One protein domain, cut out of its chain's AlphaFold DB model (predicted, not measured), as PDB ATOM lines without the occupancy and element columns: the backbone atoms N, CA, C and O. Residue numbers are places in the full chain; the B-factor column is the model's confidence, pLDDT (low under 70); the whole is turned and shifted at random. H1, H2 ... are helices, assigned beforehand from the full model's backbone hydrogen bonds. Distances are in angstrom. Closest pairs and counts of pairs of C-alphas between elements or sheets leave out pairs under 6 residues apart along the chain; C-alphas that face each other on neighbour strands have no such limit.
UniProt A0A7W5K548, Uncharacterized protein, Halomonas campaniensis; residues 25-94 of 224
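AT A GLANCE: This is residues 25 to 94 of the 224 residues of an uncharacterized protein of Halomonas campaniensis (UniProt A0A7W5K548). Three helices follow one another in a zigzag: the long H1 sends its last turns against H2, which folds back beside them, and H3 folds back again and packs on H2, clear of H1. H2 is the middle piece, while the first part of H1 reaches out as an arm, with residues 25 to 31 sticking out, and the tail of residues 83 to 94 returns from the end of H3 toward the link between H1 and H2. The printed part has 70 residues with three named helices, in the order H1, H2, H3, and no named strand; its class is all helix. It is only just compact, close to loose, with a radius of gyration of the C-alphas of 13.0 A, and its C-alphas span 41 by 29 by 17 A.

HOW THE PARTS SIT: Start with H1, residues 28 to 46, and go on through a tight link of 5 residues to H2, residues 52 to 64. The two form a helical hairpin, running opposite ways at a shallow tilt of 30 degrees. H1 touches H2 with residues 42 to 46 alone; look at the closest C-alphas, those of Ala 46 and Thr 58, 5.4 A apart. A short link of 6 residues then leads to H3, residues 71 to 82. H2 and H3 form a second helical hairpin and touch, their closest C-alphas being those of Val 63 and Arg 74, 5.3 A apart. They run opposite ways at a shallow tilt of 33 degrees, only just short of steep. H1 and H3 are apart. Check the backbone of H1, H2 and H3, and you will find each O i to N i+4 pair inside them within hydrogen-bond range.

IN THESE COORDINATES: Find C-alpha 28 at (113.579, 101.431, 122.896); from there H1 runs 27.0 A to C-alpha 46 at (138.136, 97.254, 133.184). H2 covers 18.1 A from Val 52 to Asp 64. H3 covers 15.7 A from Glu 71 to Glu 82, and ends at C-alpha 82, at (144.253, 111.356, 128.920).

THE WHOLE: The two C-alphas farthest apart are those of Lys 26 and Ala 85, 42.6 A. The printed part has no cut, and neither of its links between helices is long. Residues 83 to 94, 12 residues after H3, hold no named element. Read the B-factor column for the model's confidence: the mean pLDDT of the printed part is 78.4, and residues 25 to 33, residue 50 and residues 93 to 94 are under 70.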
ATOM      1  N   ALA A  25     112.530  96.061 117.342       43.09
ATOM      2  CA  ALA A  25     111.430  97.044 117.389       43.09
ATOM      3  C   ALA A  25     110.283  96.986 118.440       43.09
ATOM      4  O   ALA A  25     109.227  97.574 118.202       43.09
ATOM      5  N   LYS A  26     110.463  96.405 119.631       41.72
ATOM      6  CA  LYS A  26     109.611  96.679 120.811       41.72
ATOM      7  C   LYS A  26     110.495  96.877 122.046       41.72
ATOM      8  O   LYS A  26     111.017  95.902 122.560       41.72
ATOM      9  N   GLY A  27     110.659  98.119 122.514       46.38
ATOM     10  CA  GLY A  27     111.360  98.403 123.781       46.38
ATOM     11  C   GLY A  27     112.589  99.303 123.654       46.38
ATOM     12  O   GLY A  27     113.665  98.960 124.119       46.38
ATOM     13  N   VAL A  28     112.458 100.477 123.030       53.00
ATOM     14  CA  VAL A  28     113.579 101.431 122.896       53.00
ATOM     15  C   VAL A  28     114.134 101.857 124.268       53.00
ATOM     16  O   VAL A  28     115.346 101.951 124.423       53.00
ATOM     17  N   ALA A  29     113.277 102.048 125.279       54.91
ATOM     18  CA  ALA A  29     113.702 102.376 126.646       54.91
ATOM     19  C   ALA A  29     114.431 101.212 127.346       54.91
ATOM     20  O   ALA A  29     115.466 101.436 127.971       54.91
ATOM     21  N   ASP A  30     113.949  99.978 127.173       59.12
ATOM     22  CA  ASP A  30     114.591  98.776 127.720       59.12
ATOM     23  C   ASP A  30     115.960  98.539 127.069       59.12
ATOM     24  O   ASP A  30     116.930  98.224 127.751       59.12
ATOM     25  N   ILE A  31     116.082  98.809 125.764       61.44
ATOM     26  CA  ILE A  31     117.362  98.764 125.047       61.44
ATOM     27  C   ILE A  31     118.341  99.805 125.604       61.44
ATOM     28  O   ILE A  31     119.518  99.496 125.764       61.44
ATOM     29  N   TYR A  32     117.893 101.026 125.922       65.12
ATOM     30  CA  TYR A  32     118.770 102.035 126.531       65.12
ATOM     31  C   TYR A  32     119.238 101.635 127.934       65.12
ATOM     32  O   TYR A  32     120.412 101.828 128.250       65.12
ATOM     33  N   LEU A  33     118.353 101.058 128.753       68.75
ATOM     34  CA  LEU A  33     118.692 100.581 130.097       68.75
ATOM     35  C   LEU A  33     119.668  99.403 130.057       68.75
ATOM     36  O   LEU A  33     120.699  99.443 130.728       68.75
ATOM     37  N   GLU A  34     119.398  98.392 129.230       71.75
ATOM     38  CA  GLU A  34     120.298  97.245 129.054       71.75
ATOM     39  C   GLU A  34     121.655  97.678 128.491       71.75
ATOM     40  O   GLU A  34     122.704  97.176 128.897       71.75
ATOM     41  N   ARG A  35     121.671  98.686 127.618       76.12
ATOM     42  CA  ARG A  35     122.914  99.234 127.070       76.12
ATOM     43  C   ARG A  35     123.714 100.031 128.095       76.12
ATOM     44  O   ARG A  35     124.926  99.863 128.170       76.12
ATOM     45  N   ALA A  36     123.057 100.844 128.921       72.00
ATOM     46  CA  ALA A  36     123.710 101.542 130.028       72.00
ATOM     47  C   ALA A  36     124.271 100.556 131.071       72.00
ATOM     48  O   ALA A  36     125.352 100.772 131.628       72.00
ATOM     49  N   ARG A  37     123.562  99.446 131.307       73.50
ATOM     50  CA  ARG A  37     124.021  98.348 132.163       73.50
ATOM     51  C   ARG A  37     125.260  97.666 131.586       73.50
ATOM     52  O   ARG A  37     126.214  97.455 132.331       73.50
ATOM     53  N   LEU A  38     125.268  97.372 130.286       78.31
ATOM     54  CA  LEU A  38     126.423  96.789 129.601       78.31
ATOM     55  C   LEU A  38     127.640  97.722 129.670       78.31
ATOM     56  O   LEU A  38     128.700  97.289 130.109       78.31
ATOM     57  N   ASP A  39     127.475  99.005 129.330       82.19
ATOM     58  CA  ASP A  39     128.542 100.010 129.431       82.19
ATOM     59  C   ASP A  39     129.127 100.042 130.860       82.19
ATOM     60  O   ASP A  39     130.343 100.008 131.044       82.19
ATOM     61  N   SER A  40     128.264 100.022 131.882       77.00
ATOM     62  CA  SER A  40     128.682 100.003 133.291       77.00
ATOM     63  C   SER A  40     129.457  98.735 133.659       77.00
ATOM     64  O   SER A  40     130.473  98.817 134.344       77.00
ATOM     65  N   GLN A  41     129.017  97.563 133.194       78.50
ATOM     66  CA  GLN A  41     129.708  96.294 133.440       78.50
ATOM     67  C   GLN A  41     131.084  96.249 132.779       78.50
ATOM     68  O   GLN A  41     132.034  95.768 133.392       78.50
ATOM     69  N   LEU A  42     131.206  96.779 131.561       82.38
ATOM     70  CA  LEU A  42     132.484  96.868 130.860       82.38
ATOM     71  C   LEU A  42     133.461  97.778 131.604       82.38
ATOM     72  O   LEU A  42     134.611  97.397 131.811       82.38
ATOM     73  N   ILE A  43     132.989  98.939 132.065       83.06
ATOM     74  CA  ILE A  43     133.802  99.867 132.860       83.06
ATOM     75  C   ILE A  43     134.218  99.211 134.180       83.06
ATOM     76  O   ILE A  43     135.402  99.198 134.497       83.06
ATOM     77  N   ILE A  44     133.287  98.612 134.930       78.69
ATOM     78  CA  ILE A  44     133.594  97.927 136.197       78.69
ATOM     79  C   ILE A  44     134.597  96.788 135.975       78.69
ATOM     80  O   ILE A  44     135.545  96.652 136.747       78.69
ATOM     81  N   GLY A  45     134.429  96.006 134.907       76.88
ATOM     82  CA  GLY A  45     135.364  94.949 134.528       76.88
ATOM     83  C   GLY A  45     136.762  95.487 134.219       76.88
ATOM     84  O   GLY A  45     137.747  94.944 134.713       76.88
ATOM     85  N   ALA A  46     136.861  96.593 133.474       82.88
ATOM     86  CA  ALA A  46     138.136  97.254 133.184       82.88
ATOM     87  C   ALA A  46     138.830  97.780 134.447       82.88
ATOM     88  O   ALA A  46     140.049  97.687 134.575       82.88
ATOM     89  N   LEU A  47     138.053  98.278 135.410       83.19
ATOM     90  CA  LEU A  47     138.549  98.730 136.711       83.19
ATOM     91  C   LEU A  47     138.902  97.570 137.659       83.19
ATOM     92  O   LEU A  47     139.336  97.807 138.787       83.19
ATOM     93  N   GLY A  48     138.720  96.319 137.233       73.81
ATOM     94  CA  GLY A  48     138.978  95.148 138.060       73.81
ATOM     95  C   GLY A  48     140.438  94.696 138.124       73.81
ATOM     96  O   GLY A  48     140.784  93.866 138.959       73.81
ATOM     97  N   SER A  49     141.308  95.223 137.263       71.81
ATOM     98  CA  SER A  49     142.720  94.832 137.261       71.81
ATOM     99  C   SER A  49     143.483  95.438 138.449       71.81
ATOM    100  O   SER A  49     143.273  96.617 138.753       71.81
ATOM    101  N   PRO A  50     144.399  94.697 139.105       64.56
ATOM    102  CA  PRO A  50     145.206  95.225 140.205       64.56
ATOM    103  C   PRO A  50     146.252  96.259 139.752       64.56
ATOM    104  O   PRO A  50     146.611  97.133 140.541       64.56
ATOM    105  N   SER A  51     146.705  96.247 138.488       77.56
ATOM    106  CA  SER A  51     147.678  97.241 138.000       77.56
ATOM    107  C   SER A  51     147.015  98.474 137.382       77.56
ATOM    108  O   SER A  51     146.030  98.367 136.646       77.56
ATOM    109  N   VAL A  52     147.571  99.654 137.674       81.25
ATOM    110  CA  VAL A  52     147.092 100.940 137.137       81.25
ATOM    111  C   VAL A  52     147.183 100.932 135.612       81.25
ATOM    112  O   VAL A  52     146.219 101.294 134.938       81.25
ATOM    113  N   GLU A  53     148.297 100.441 135.073       83.88
ATOM    114  CA  GLU A  53     148.566 100.363 133.638       83.88
ATOM    115  C   GLU A  53     147.527  99.487 132.933       83.88
ATOM    116  O   GLU A  53     146.955  99.885 131.923       83.88
ATOM    117  N   SER A  54     147.199  98.326 133.505       78.62
ATOM    118  CA  SER A  54     146.217  97.411 132.921       78.62
ATOM    119  C   SER A  54     144.803  97.994 132.959       78.62
ATOM    120  O   SER A  54     144.052  97.825 131.995       78.62
ATOM    121  N   ARG A  55     144.437  98.728 134.022       86.75
ATOM    122  CA  ARG A  55     143.157  99.457 134.067       86.75
ATOM    123  C   ARG A  55     143.106 100.549 132.998       86.75
ATOM    124  O   ARG A  55     142.108 100.652 132.289       86.75
ATOM    125  N   GLN A  56     144.178 101.329 132.841       89.12
ATOM    126  CA  GLN A  56     144.271 102.380 131.820       89.12
ATOM    127  C   GLN A  56     144.197 101.815 130.398       89.12
ATOM    128  O   GLN A  56     143.409 102.304 129.594       89.12
ATOM    129  N   GLU A  57     144.961 100.767 130.090       88.06
ATOM    130  CA  GLU A  57     144.945 100.120 128.774       88.06
ATOM    131  C   GLU A  57     143.572  99.537 128.441       88.06
ATOM    132  O   GLU A  57     143.076  99.708 127.327       88.06
ATOM    133  N   THR A  58     142.924  98.893 129.415       87.31
ATOM    134  CA  THR A  58     141.595  98.312 129.203       87.31
ATOM    135  C   THR A  58     140.547  99.405 128.990       87.31
ATOM    136  O   THR A  58     139.744  99.306 128.067       87.31
ATOM    137  N   LEU A  59     140.572 100.488 129.776       88.69
ATOM    138  CA  LEU A  59     139.678 101.634 129.573       88.69
ATOM    139  C   LEU A  59     139.917 102.331 128.228       88.69
ATOM    140  O   LEU A  59     138.952 102.661 127.538       88.69
ATOM    141  N   ARG A  60     141.181 102.510 127.826       90.25
ATOM    142  CA  ARG A  60     141.551 103.049 126.510       90.25
ATOM    143  C   ARG A  60     140.986 102.178 125.397       90.25
ATOM    144  O   ARG A  60     140.330 102.702 124.503       90.25
ATOM    145  N   LEU A  61     141.136 100.856 125.491       88.38
ATOM    146  CA  LEU A  61     140.553  99.919 124.530       88.38
ATOM    147  C   LEU A  61     139.030 100.076 124.437       88.38
ATOM    148  O   LEU A  61     138.494 100.134 123.333       88.38
ATOM    149  N   LEU A  62     138.326 100.179 125.570       88.88
ATOM    150  CA  LEU A  62     136.870 100.366 125.584       88.88
ATOM    151  C   LEU A  62     136.435 101.659 124.874       88.88
ATOM    152  O   LEU A  62     135.401 101.672 124.196       88.88
ATOM    153  N   VAL A  63     137.215 102.735 125.015       90.69
ATOM    154  CA  VAL A  63     136.973 104.025 124.355       90.69
ATOM    155  C   VAL A  63     137.314 103.960 122.864       90.69
ATOM    156  O   VAL A  63     136.459 104.280 122.034       90.69
ATOM    157  N   ASP A  64     138.524 103.520 122.517       87.69
ATOM    158  CA  ASP A  64     139.061 103.539 121.151       87.69
ATOM    159  C   ASP A  64     138.328 102.557 120.234       87.69
ATOM    160  O   ASP A  64     137.979 102.897 119.102       87.69
ATOM    161  N   ALA A  65     138.002 101.366 120.744       87.38
ATOM    162  CA  ALA A  65     137.186 100.388 120.028       87.38
ATOM    163  C   ALA A  65     135.681 100.725 120.055       87.38
ATOM    164  O   ALA A  65     134.875  99.979 119.499       87.38
ATOM    165  N   ARG A  66     135.289 101.846 120.685       85.25
ATOM    166  CA  ARG A  66     133.897 102.316 120.821       85.25
ATOM    167  C   ARG A  66     132.950 101.266 121.411       85.25
ATOM    168  O   ARG A  66     131.782 101.197 121.031       85.25
ATOM    169  N   LEU A  67     133.457 100.464 122.347       81.81
ATOM    170  CA  LEU A  67     132.682  99.428 123.033       81.81
ATOM    171  C   LEU A  67     131.690 100.032 124.031       81.81
ATOM    172  O   LEU A  67     130.599  99.498 124.200       81.81
ATOM    173  N   ILE A  68     132.036 101.177 124.623       84.12
ATOM    174  CA  ILE A  68     131.081 102.020 125.351       84.12
ATOM    175  C   ILE A  68     130.228 102.749 124.334       84.12
ATOM    176  O   ILE A  68     130.779 103.440 123.484       84.12
ATOM    177  N   ALA A  69     128.907 102.633 124.407       80.06
ATOM    178  CA  ALA A  69     128.007 103.170 123.392       80.06
ATOM    179  C   ALA A  69     127.809 104.689 123.472       80.06
ATOM    180  O   ALA A  69     127.726 105.359 122.434       80.06
ATOM    181  N   SER A  70     127.742 105.226 124.688       84.12
ATOM    182  CA  SER A  70     127.547 106.653 124.948       84.12
ATOM    183  C   SER A  70     128.786 107.473 124.566       84.12
ATOM    184  O   SER A  70     129.862 107.290 125.133       84.12
ATOM    185  N   GLU A  71     128.634 108.417 123.629       84.94
ATOM    186  CA  GLU A  71     129.717 109.339 123.244       84.94
ATOM    187  C   GLU A  71     130.149 110.220 124.420       84.94
ATOM    188  O   GLU A  71     131.344 110.382 124.646       84.94
ATOM    189  N   GLY A  72     129.199 110.714 125.222       85.00
ATOM    190  CA  GLY A  72     129.516 111.496 126.418       85.00
ATOM    191  C   GLY A  72     130.325 110.693 127.439       85.00
ATOM    192  O   GLY A  72     131.274 111.209 128.021       85.00
ATOM    193  N   THR A  73     130.015 109.403 127.603       84.75
ATOM    194  CA  THR A  73     130.770 108.512 128.498       84.75
ATOM    195  C   THR A  73     132.163 108.220 127.945       84.75
ATOM    196  O   THR A  73     133.127 108.273 128.701       84.75
ATOM    197  N   ARG A  74     132.303 107.980 126.632       90.88
ATOM    198  CA  ARG A  74     133.616 107.816 125.983       90.88
ATOM    199  C   ARG A  74     134.496 109.049 126.159       90.88
ATOM    200  O   ARG A  74     135.648 108.914 126.556       90.88
ATOM    201  N   GLN A  75     133.954 110.236 125.888       88.50
ATOM    202  CA  GLN A  75     134.680 111.498 126.034       88.50
ATOM    203  C   GLN A  75     135.056 111.762 127.492       88.50
ATOM    204  O   GLN A  75     136.204 112.102 127.761       88.50
ATOM    205  N   GLY A  76     134.132 111.537 128.430       86.19
ATOM    206  CA  GLY A  76     134.397 111.682 129.860       86.19
ATOM    207  C   GLY A  76     135.479 110.724 130.363       86.19
ATOM    208  O   GLY A  76     136.377 111.144 131.084       86.19
ATOM    209  N   LEU A  77     135.443 109.456 129.936       87.56
ATOM    210  CA  LEU A  77     136.483 108.476 130.253       87.56
ATOM    211  C   LEU A  77     137.825 108.884 129.645       87.56
ATOM    212  O   LEU A  77     138.811 108.960 130.366       87.56
ATOM    213  N   LYS A  78     137.861 109.227 128.354       88.75
ATOM    214  CA  LYS A  78     139.086 109.687 127.691       88.75
ATOM    215  C   LYS A  78     139.689 110.894 128.404       88.75
ATOM    216  O   LYS A  78     140.865 110.892 128.739       88.75
ATOM    217  N   GLN A  79     138.875 111.896 128.718       88.50
ATOM    218  CA  GLN A  79     139.320 113.070 129.464       88.50
ATOM    219  C   GLN A  79     139.826 112.707 130.868       88.50
ATOM    220  O   GLN A  79     140.768 113.327 131.353       88.50
ATOM    221  N   TYR A  80     139.244 111.693 131.511       85.50
ATOM    222  CA  TYR A  80     139.651 111.245 132.839       85.50
ATOM    223  C   TYR A  80     141.084 110.696 132.872       85.50
ATOM    224  O   TYR A  80     141.809 111.024 133.805       85.50
ATOM    225  N   PHE A  81     141.507 109.890 131.890       84.62
ATOM    226  CA  PHE A  81     142.839 109.254 131.892       84.62
ATOM    227  C   PHE A  81     143.842 109.836 130.872       84.62
ATOM    228  O   PHE A  81     145.024 109.518 130.952       84.62
ATOM    229  N   GLU A  82     143.409 110.705 129.950       85.12
ATOM    230  CA  GLU A  82     144.253 111.356 128.920       85.12
ATOM    231  C   GLU A  82     144.091 112.882 128.826       85.12
ATOM    232  O   GLU A  82     144.736 113.506 127.986       85.12
ATOM    233  N   GLY A  83     143.212 113.497 129.621       84.62
ATOM    234  CA  GLY A  83     142.993 114.945 129.578       84.62
ATOM    235  C   GLY A  83     144.141 115.759 130.185       84.62
ATOM    236  O   GLY A  83     145.146 115.216 130.630       84.62
ATOM    237  N   ASP A  84     143.949 117.077 130.271       82.75
ATOM    238  CA  ASP A  84     144.953 118.026 130.792       82.75
ATOM    239  C   ASP A  84     145.382 117.746 132.247       82.75
ATOM    240  O   ASP A  84     146.457 118.158 132.681       82.75
ATOM    241  N   ALA A  85     144.542 117.035 133.005       81.69
ATOM    242  CA  ALA A  85     144.816 116.563 134.359       81.69
ATOM    243  C   ALA A  85     144.402 115.084 134.485       81.69
ATOM    244  O   ALA A  85     143.318 114.796 135.012       81.69
ATOM    245  N   PRO A  86     145.219 114.146 133.970       85.56
ATOM    246  CA  PRO A  86     144.872 112.735 133.958       85.56
ATOM    247  C   PRO A  86     144.846 112.188 135.388       85.56
ATOM    248  O   PRO A  86     145.675 112.533 136.230       85.56
ATOM    249  N   ARG A  87     143.868 111.330 135.664       82.88
ATOM    250  CA  ARG A  87     143.677 110.658 136.949       82.88
ATOM    251  C   ARG A  87     143.937 109.169 136.802       82.88
ATOM    252  O   ARG A  87     143.659 108.568 135.764       82.88
ATOM    253  N   GLU A  88     144.433 108.565 137.870       84.94
ATOM    254  CA  GLU A  88     144.596 107.117 137.937       84.94
ATOM    255  C   GLU A  88     143.226 106.438 138.051       84.94
ATOM    256  O   GLU A  88     142.455 106.768 138.959       84.94
ATOM    257  N   PRO A  89     142.896 105.483 137.160       83.38
ATOM    258  CA  PRO A  89     141.676 104.707 137.300       83.38
ATOM    259  C   PRO A  89     141.663 103.954 138.637       83.38
ATOM    260  O   PRO A  89     142.631 103.242 138.940       83.38
ATOM    261  N   PRO A  90     140.582 104.061 139.429       75.88
ATOM    262  CA  PRO A  90     140.483 103.353 140.698       75.88
ATOM    263  C   PRO A  90     140.374 101.846 140.462       75.88
ATOM    264  O   PRO A  90     139.832 101.403 139.451       75.88
ATOM    265  N   GLN A  91     140.854 101.041 141.406       72.19
ATOM    266  CA  GLN A  91     140.562  99.612 141.413       72.19
ATOM    267  C   GLN A  91     139.185  99.387 142.040       72.19
ATOM    268  O   GLN A  91     138.940  99.798 143.173       72.19
ATOM    269  N   VAL A  92     138.285  98.745 141.299       70.62
ATOM    270  CA  VAL A  92     136.909  98.480 141.748       70.62
ATOM    271  C   VAL A  92     136.671  96.990 142.012       70.62
ATOM    272  O   VAL A  92     135.748  96.648 142.750       70.62
ATOM    273  N   ALA A  93     137.521  96.090 141.500       66.00
ATOM    274  CA  ALA A  93     137.472  94.692 141.925       66.00
ATOM    275  C   ALA A  93     138.173  94.517 143.270       66.00
ATOM    276  O   ALA A  93     139.362  94.811 143.422       66.00
ATOM    277  N   SER A  94     137.422  93.999 144.235       64.31
ATOM    278  CA  SER A  94     137.992  93.465 145.461       64.31
ATOM    279  C   SER A  94     138.687  92.144 145.173       64.31
ATOM    280  O   SER A  94     138.157  91.332 144.415       64.31
TER     281      SER A  94